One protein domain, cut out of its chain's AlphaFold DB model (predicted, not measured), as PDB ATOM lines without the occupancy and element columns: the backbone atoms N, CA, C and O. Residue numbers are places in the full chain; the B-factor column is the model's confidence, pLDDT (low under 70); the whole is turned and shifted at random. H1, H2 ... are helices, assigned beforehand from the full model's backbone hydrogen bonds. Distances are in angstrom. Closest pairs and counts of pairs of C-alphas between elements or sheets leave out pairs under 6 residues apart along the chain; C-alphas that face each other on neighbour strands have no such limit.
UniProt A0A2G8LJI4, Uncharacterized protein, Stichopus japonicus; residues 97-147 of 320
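Overview. This is residues 97 to 147 of the 320 residues of an uncharacterized protein of Stichopus japonicus (UniProt A0A2G8LJI4). Two helices, H3 and H1, form the arms of a loose, open C, and the short helix H2 and a long loop of residues 115 to 132 make the bend between them. Residues 137 to 147, mostly of H3, and residues 97 to 102, partly of H1, stick out as the free ends of the two arms. The printed part has 51 residues with three named helices in the order H1, H2, H3 and no named strand, and its class is all helix. It is only just loose, close to compact, with a radius of gyration of the C-alphas of 12.1 A and spans of 35 by 25 by 16 A.

Along the chain. H3, the longest helix, holds residues 133 to 144 and measures 16.6 A from C-alpha 133 at (-28.441, 10.748, -38.846) to C-alpha 144 at (-40.264, 20.942, -44.467). H1, residues 99 to 109, is 15.4 A long and begins at C-alpha 99 at (-27.276, 24.606, -52.448). H2 is residues 111 to 114, 5.2 A from first to last C-alpha.

Arrangement. H3 touches no helix. H1 and H3 are apart, with no C-alpha of the one within 8 A of the other. H2 and H3 are apart by the same distance test. H1 and H2 meet only through their link, the single residue Thr 110. In H1 and H3 every O i to N i+4 pair is within hydrogen-bond range; H2, with four residues, is too short for such a pair, and its one O i to N i+3 pair is within range.

Size, cuts and confidence. The C-alphas of Thr 116 and Leu 147 are the two farthest apart, at 36.1 A, while those of Trp 97 and Leu 147, the first and last printed, are 16.5 A apart. The link from H1 to H2 is tight, and that from H2 to H3 is long, with 18 residues. The printed part has no cut. Its mean pLDDT is 87.0, and residue 97 is the one printed residue under 70.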
ATOM      1  N   TRP A  97     -31.359  30.582 -52.327       59.47
ATOM      2  CA  TRP A  97     -30.168  29.949 -51.782       59.47
ATOM      3  C   TRP A  97     -29.791  28.746 -52.649       59.47
ATOM      4  O   TRP A  97     -30.312  27.648 -52.479       59.47
ATOM      5  N   PHE A  98     -28.873  28.946 -53.596       78.88
ATOM      6  CA  PHE A  98     -28.308  27.836 -54.356       78.88
ATOM      7  C   PHE A  98     -27.612  26.879 -53.368       78.88
ATOM      8  O   PHE A  98     -26.853  27.370 -52.523       78.88
ATOM      9  N   PRO A  99     -27.800  25.546 -53.448       82.75
ATOM     10  CA  PRO A  99     -27.276  24.606 -52.448       82.75
ATOM     11  C   PRO A  99     -25.777  24.774 -52.166       82.75
ATOM     12  O   PRO A  99     -25.333  24.707 -51.023       82.75
ATOM     13  N   ILE A 100     -24.995  25.096 -53.201       87.12
ATOM     14  CA  ILE A 100     -23.554  25.367 -53.088       87.12
ATOM     15  C   ILE A 100     -23.278  26.626 -52.252       87.12
ATOM     16  O   ILE A 100     -22.337  26.646 -51.463       87.12
ATOM     17  N   ARG A 101     -24.081  27.685 -52.401       86.38
ATOM     18  CA  ARG A 101     -23.923  28.929 -51.633       86.38
ATOM     19  C   ARG A 101     -24.296  28.718 -50.168       86.38
ATOM     20  O   ARG A 101     -23.557  29.174 -49.301       86.38
ATOM     21  N   ALA A 102     -25.384  27.992 -49.904       87.44
ATOM     22  CA  ALA A 102     -25.780  27.607 -48.551       87.44
ATOM     23  C   ALA A 102     -24.686  26.770 -47.868       87.44
ATOM     24  O   ALA A 102     -24.292  27.067 -46.742       87.44
ATOM     25  N   LEU A 103     -24.125  25.791 -48.586       89.38
ATOM     26  CA  LEU A 103     -23.037  24.958 -48.083       89.38
ATOM     27  C   LEU A 103     -21.759  25.765 -47.819       89.38
ATOM     28  O   LEU A 103     -21.172  25.634 -46.751       89.38
ATOM     29  N   LYS A 104     -21.343  26.634 -48.750       92.06
ATOM     30  CA  LYS A 104     -20.184  27.525 -48.552       92.06
ATOM     31  C   LYS A 104     -20.369  28.427 -47.333       92.06
ATOM     32  O   LYS A 104     -19.439  28.591 -46.549       92.06
ATOM     33  N   TRP A 105     -21.562  28.997 -47.167       91.69
ATOM     34  CA  TRP A 105     -21.890  29.820 -46.007       91.69
ATOM     35  C   TRP A 105     -21.806  29.020 -44.703       91.69
ATOM     36  O   TRP A 105     -21.191  29.485 -43.744       91.69
ATOM     37  N   TYR A 106     -22.360  27.805 -44.687       92.25
ATOM     38  CA  TYR A 106     -22.306  26.910 -43.533       92.25
ATOM     39  C   TYR A 106     -20.861  26.546 -43.166       92.25
ATOM     40  O   TYR A 106     -20.467  26.736 -42.022       92.25
ATOM     41  N   LEU A 107     -20.063  26.108 -44.145       92.44
ATOM     42  CA  LEU A 107     -18.656  25.737 -43.956       92.44
ATOM     43  C   LEU A 107     -17.814  26.887 -43.398       92.44
ATOM     44  O   LEU A 107     -16.975  26.664 -42.535       92.44
ATOM     45  N   ASN A 108     -18.054  28.114 -43.861       93.12
ATOM     46  CA  ASN A 108     -17.377  29.297 -43.332       93.12
ATOM     47  C   ASN A 108     -17.744  29.543 -41.855       93.12
ATOM     48  O   ASN A 108     -16.896  29.878 -41.038       93.12
ATOM     49  N   ARG A 109     -19.012  29.334 -41.484       90.50
ATOM     50  CA  ARG A 109     -19.499  29.507 -40.102       90.50
ATOM     51  C   ARG A 109     -19.049  28.404 -39.149       90.50
ATOM     52  O   ARG A 109     -18.994  28.644 -37.949       90.50
ATOM     53  N   THR A 110     -18.776  27.209 -39.659       91.94
ATOM     54  CA  THR A 110     -18.339  26.054 -38.864       91.94
ATOM     55  C   THR A 110     -16.860  25.735 -39.048       91.94
ATOM     56  O   THR A 110     -16.411  24.683 -38.601       91.94
ATOM     57  N   GLN A 111     -16.089  26.647 -39.652       91.94
ATOM     58  CA  GLN A 111     -14.672  26.446 -39.952       91.94
ATOM     59  C   GLN A 111     -13.860  26.046 -38.716       91.94
ATOM     60  O   GLN A 111     -13.074  25.102 -38.780       91.94
ATOM     61  N   ASP A 112     -14.121  26.685 -37.577       91.06
ATOM     62  CA  ASP A 112     -13.429  26.400 -36.316       91.06
ATOM     63  C   ASP A 112     -13.763  25.008 -35.751       91.06
ATOM     64  O   ASP A 112     -12.973  24.417 -35.017       91.06
ATOM     65  N   LEU A 113     -14.923  24.453 -36.116       88.50
ATOM     66  CA  LEU A 113     -15.381  23.124 -35.690       88.50
ATOM     67  C   LEU A 113     -14.877  22.008 -36.613       88.50
ATOM     68  O   LEU A 113     -14.786  20.852 -36.196       88.50
ATOM     69  N   LEU A 114     -14.538  22.341 -37.862       85.44
ATOM     70  CA  LEU A 114     -14.050  21.385 -38.856       85.44
ATOM     71  C   LEU A 114     -12.626  20.891 -38.561       85.44
ATOM     72  O   LEU A 114     -12.261  19.818 -39.031       85.44
ATOM     73  N   GLY A 115     -11.834  21.630 -37.773       80.00
ATOM     74  CA  GLY A 115     -10.384  21.436 -37.636       80.00
ATOM     75  C   GLY A 115      -9.909  19.997 -37.384       80.00
ATOM     76  O   GLY A 115      -8.895  19.590 -37.944       80.00
ATOM     77  N   THR A 116     -10.632  19.208 -36.587       77.81
ATOM     78  CA  THR A 116     -10.260  17.813 -36.260       77.81
ATOM     79  C   THR A 116     -11.299  16.776 -36.679       77.81
ATOM     80  O   THR A 116     -11.084  15.578 -36.494       77.81
ATOM     81  N   SER A 117     -12.429  17.204 -37.238       83.69
ATOM     82  CA  SER A 117     -13.574  16.337 -37.503       83.69
ATOM     83  C   SER A 117     -13.716  16.057 -38.994       83.69
ATOM     84  O   SER A 117     -13.631  16.953 -39.826       83.69
ATOM     85  N   THR A 118     -14.003  14.803 -39.337       88.50
ATOM     86  CA  THR A 118     -14.364  14.396 -40.704       88.50
ATOM     87  C   THR A 118     -15.849  14.606 -41.011       88.50
ATOM     88  O   THR A 118     -16.275  14.409 -42.149       88.50
ATOM     89  N   SER A 119     -16.654  14.988 -40.013       91.38
ATOM     90  CA  SER A 119     -18.083  15.246 -40.194       91.38
ATOM     91  C   SER A 119     -18.315  16.602 -40.843       91.38
ATOM     92  O   SER A 119     -17.769  17.611 -40.403       91.38
ATOM     93  N   LEU A 120     -19.201  16.630 -41.840       91.31
ATOM     94  CA  LEU A 120     -19.635  17.872 -42.467       91.31
ATOM     95  C   LEU A 120     -20.572  18.668 -41.555       91.31
ATOM     96  O   LEU A 120     -20.482  19.886 -41.530       91.31
ATOM     97  N   PHE A 121     -21.459  18.000 -40.815       93.19
ATOM     98  CA  PHE A 121     -22.498  18.654 -40.018       93.19
ATOM     99  C   PHE A 121     -22.247  18.504 -38.517       93.19
ATOM    100  O   PHE A 121     -21.863  17.429 -38.046       93.19
ATOM    101  N   PHE A 122     -22.523  19.570 -37.766       92.69
ATOM    102  CA  PHE A 122     -22.324  19.659 -36.317       92.69
ATOM    103  C   PHE A 122     -23.574  20.147 -35.590       92.69
ATOM    104  O   PHE A 122     -24.347  20.950 -36.116       92.69
ATOM    105  N   LEU A 123     -23.730  19.704 -34.344       90.25
ATOM    106  CA  LEU A 123     -24.694  20.267 -33.409       90.25
ATOM    107  C   LEU A 123     -24.218  21.643 -32.928       90.25
ATOM    108  O   LEU A 123     -23.082  21.814 -32.483       90.25
ATOM    109  N   LEU A 124     -25.122  22.623 -32.957       83.81
ATOM    110  CA  LEU A 124     -24.840  23.994 -32.512       83.81
ATOM    111  C   LEU A 124     -24.738  24.130 -30.982       83.81
ATOM    112  O   LEU A 124     -24.356  25.186 -30.488       83.81
ATOM    113  N   ARG A 125     -25.079  23.083 -30.221       84.62
ATOM    114  CA  ARG A 125     -24.980  23.077 -28.755       84.62
ATOM    115  C   ARG A 125     -23.585  22.645 -28.317       84.62
ATOM    116  O   ARG A 125     -23.065  21.662 -28.832       84.62
ATOM    117  N   VAL A 126     -23.021  23.361 -27.347       82.69
ATOM    118  CA  VAL A 126     -21.766  22.991 -26.680       82.69
ATOM    119  C   VAL A 126     -22.034  21.824 -25.710       82.69
ATOM    120  O   VAL A 126     -23.033  21.880 -24.989       82.69
ATOM    121  N   PRO A 127     -21.173  20.789 -25.649       85.69
ATOM    122  CA  PRO A 127     -20.001  20.579 -26.498       85.69
ATOM    123  C   PRO A 127     -20.397  20.222 -27.936       85.69
ATOM    124  O   PRO A 127     -21.227  19.339 -28.168       85.69
ATOM    125  N   HIS A 128     -19.783  20.912 -28.903       89.19
ATOM    126  CA  HIS A 128     -20.036  20.662 -30.317       89.19
ATOM    127  C   HIS A 128     -19.642  19.228 -30.667       89.19
ATOM    128  O   HIS A 128     -18.570  18.750 -30.304       89.19
ATOM    129  N   SER A 129     -20.524  18.539 -31.379       90.25
ATOM    130  CA  SER A 129     -20.318  17.166 -31.835       90.25
ATOM    131  C   SER A 129     -20.897  16.993 -33.231       90.25
ATOM    132  O   SER A 129     -21.720  17.801 -33.674       90.25
ATOM    133  N   ALA A 130     -20.444  15.960 -33.940       92.25
ATOM    134  CA  ALA A 130     -21.000  15.601 -35.237       92.25
ATOM    135  C   ALA A 130     -22.516  15.382 -35.122       92.25
ATOM    136  O   ALA A 130     -22.990  14.765 -34.168       92.25
ATOM    137  N   ALA A 131     -23.282  15.889 -36.085       92.31
ATOM    138  CA  ALA A 131     -24.716  15.657 -36.134       92.31
ATOM    139  C   ALA A 131     -24.996  14.198 -36.525       92.31
ATOM    140  O   ALA A 131     -24.474  13.698 -37.519       92.31
ATOM    141  N   TRP A 132     -25.832  13.520 -35.741       91.38
ATOM    142  CA  TRP A 132     -26.232  12.138 -36.012       91.38
ATOM    143  C   TRP A 132     -27.315  12.100 -37.095       91.38
ATOM    144  O   TRP A 132     -28.069  13.064 -37.255       91.38
ATOM    145  N   GLU A 133     -27.442  10.966 -37.787       90.25
ATOM    146  CA  GLU A 133     -28.441  10.748 -38.846       90.25
ATOM    147  C   GLU A 133     -29.868  11.080 -38.382       90.25
ATOM    148  O   GLU A 133     -30.588  11.817 -39.060       90.25
ATOM    149  N   ASP A 134     -30.247  10.634 -37.183       89.56
ATOM    150  CA  ASP A 134     -31.559  10.926 -36.593       89.56
ATOM    151  C   ASP A 134     -31.786  12.423 -36.371       89.56
ATOM    152  O   ASP A 134     -32.902  12.928 -36.508       89.56
ATOM    153  N   THR A 135     -30.722  13.154 -36.030       91.25
ATOM    154  CA  THR A 135     -30.812  14.596 -35.788       91.25
ATOM    155  C   THR A 135     -30.984  15.351 -37.096       91.25
ATOM    156  O   THR A 135     -31.848  16.223 -37.181       91.25
ATOM    157  N   LEU A 136     -30.219  14.986 -38.129       90.25
ATOM    158  CA  LEU A 136     -30.363  15.563 -39.466       90.25
ATOM    159  C   LEU A 136     -31.742  15.257 -40.056       90.25
ATOM    160  O   LEU A 136     -32.402  16.155 -40.571       90.25
ATOM    161  N   SER A 137     -32.216  14.019 -39.905       87.25
ATOM    162  CA  SER A 137     -33.539  13.596 -40.367       87.25
ATOM    163  C   SER A 137     -34.657  14.373 -39.677       87.25
ATOM    164  O   SER A 137     -35.563  14.873 -40.346       87.25
ATOM    165  N   ARG A 138     -34.583  14.532 -38.349       88.19
ATOM    166  CA  ARG A 138     -35.553  15.332 -37.591       88.19
ATOM    167  C   ARG A 138     -35.515  16.795 -38.013       88.19
ATOM    168  O   ARG A 138     -36.573  17.365 -38.244       88.19
ATOM    169  N   CYS A 139     -34.321  17.375 -38.151       87.94
ATOM    170  CA  CYS A 139     -34.158  18.756 -38.594       87.94
ATOM    171  C   CYS A 139     -34.788  18.968 -39.973       87.94
ATOM    172  O   CYS A 139     -35.552  19.908 -40.148       87.94
ATOM    173  N   LEU A 140     -34.546  18.062 -40.924       86.25
ATOM    174  CA  LEU A 140     -35.123  18.159 -42.261       86.25
ATOM    175  C   LEU A 140     -36.653  18.058 -42.232       86.25
ATOM    176  O   LEU A 140     -37.322  18.864 -42.870       86.25
ATOM    177  N   VAL A 141     -37.211  17.118 -41.460       86.38
ATOM    178  CA  VAL A 141     -38.668  16.990 -41.284       86.38
ATOM    179  C   VAL A 141     -39.272  18.248 -40.664       86.38
ATOM    180  O   VAL A 141     -40.294  18.723 -41.144       86.38
ATOM    181  N   GLU A 142     -38.651  18.799 -39.620       86.69
ATOM    182  CA  GLU A 142     -39.088  20.041 -38.972       86.69
ATOM    183  C   GLU A 142     -39.081  21.218 -39.954       86.69
ATOM    184  O   GLU A 142     -40.038  21.985 -39.983       86.69
ATOM    185  N   THR A 143     -38.045  21.331 -40.794       83.94
ATOM    186  CA  THR A 143     -37.914  22.410 -41.782       83.94
ATOM    187  C   THR A 143     -38.948  22.318 -42.903       83.94
ATOM    188  O   THR A 143     -39.457  23.348 -43.336       83.94
ATOM    189  N   ILE A 144     -39.280  21.114 -43.381       79.69
ATOM    190  CA  ILE A 144     -40.264  20.942 -44.467       79.69
ATOM    191  C   ILE A 144     -41.708  20.879 -43.966       79.69
ATOM    192  O   ILE A 144     -42.623  21.071 -44.760       79.69
ATOM    193  N   ARG A 145     -41.936  20.618 -42.672       83.56
ATOM    194  CA  ARG A 145     -43.281  20.484 -42.093       83.56
ATOM    195  C   ARG A 145     -44.199  21.676 -42.406       83.56
ATOM    196  O   ARG A 145     -45.339  21.409 -42.766       83.56
ATOM    197  N   PRO A 146     -43.754  22.947 -42.343       80.06
ATOM    198  CA  PRO A 146     -44.599  24.086 -42.713       80.06
ATOM    199  C   PRO A 146     -44.971  24.122 -44.202       80.06
ATOM    200  O   PRO A 146     -45.977  24.718 -44.568       80.06
ATOM    201  N   LEU A 147     -44.160  23.498 -45.062       72.81
ATOM    202  CA  LEU A 147     -44.357  23.457 -46.515       72.81
ATOM    203  C   LEU A 147     -45.208  22.259 -46.949       72.81
ATOM    204  O   LEU A 147     -45.791  22.259 -48.033       72.81
TER     205      LEU A 147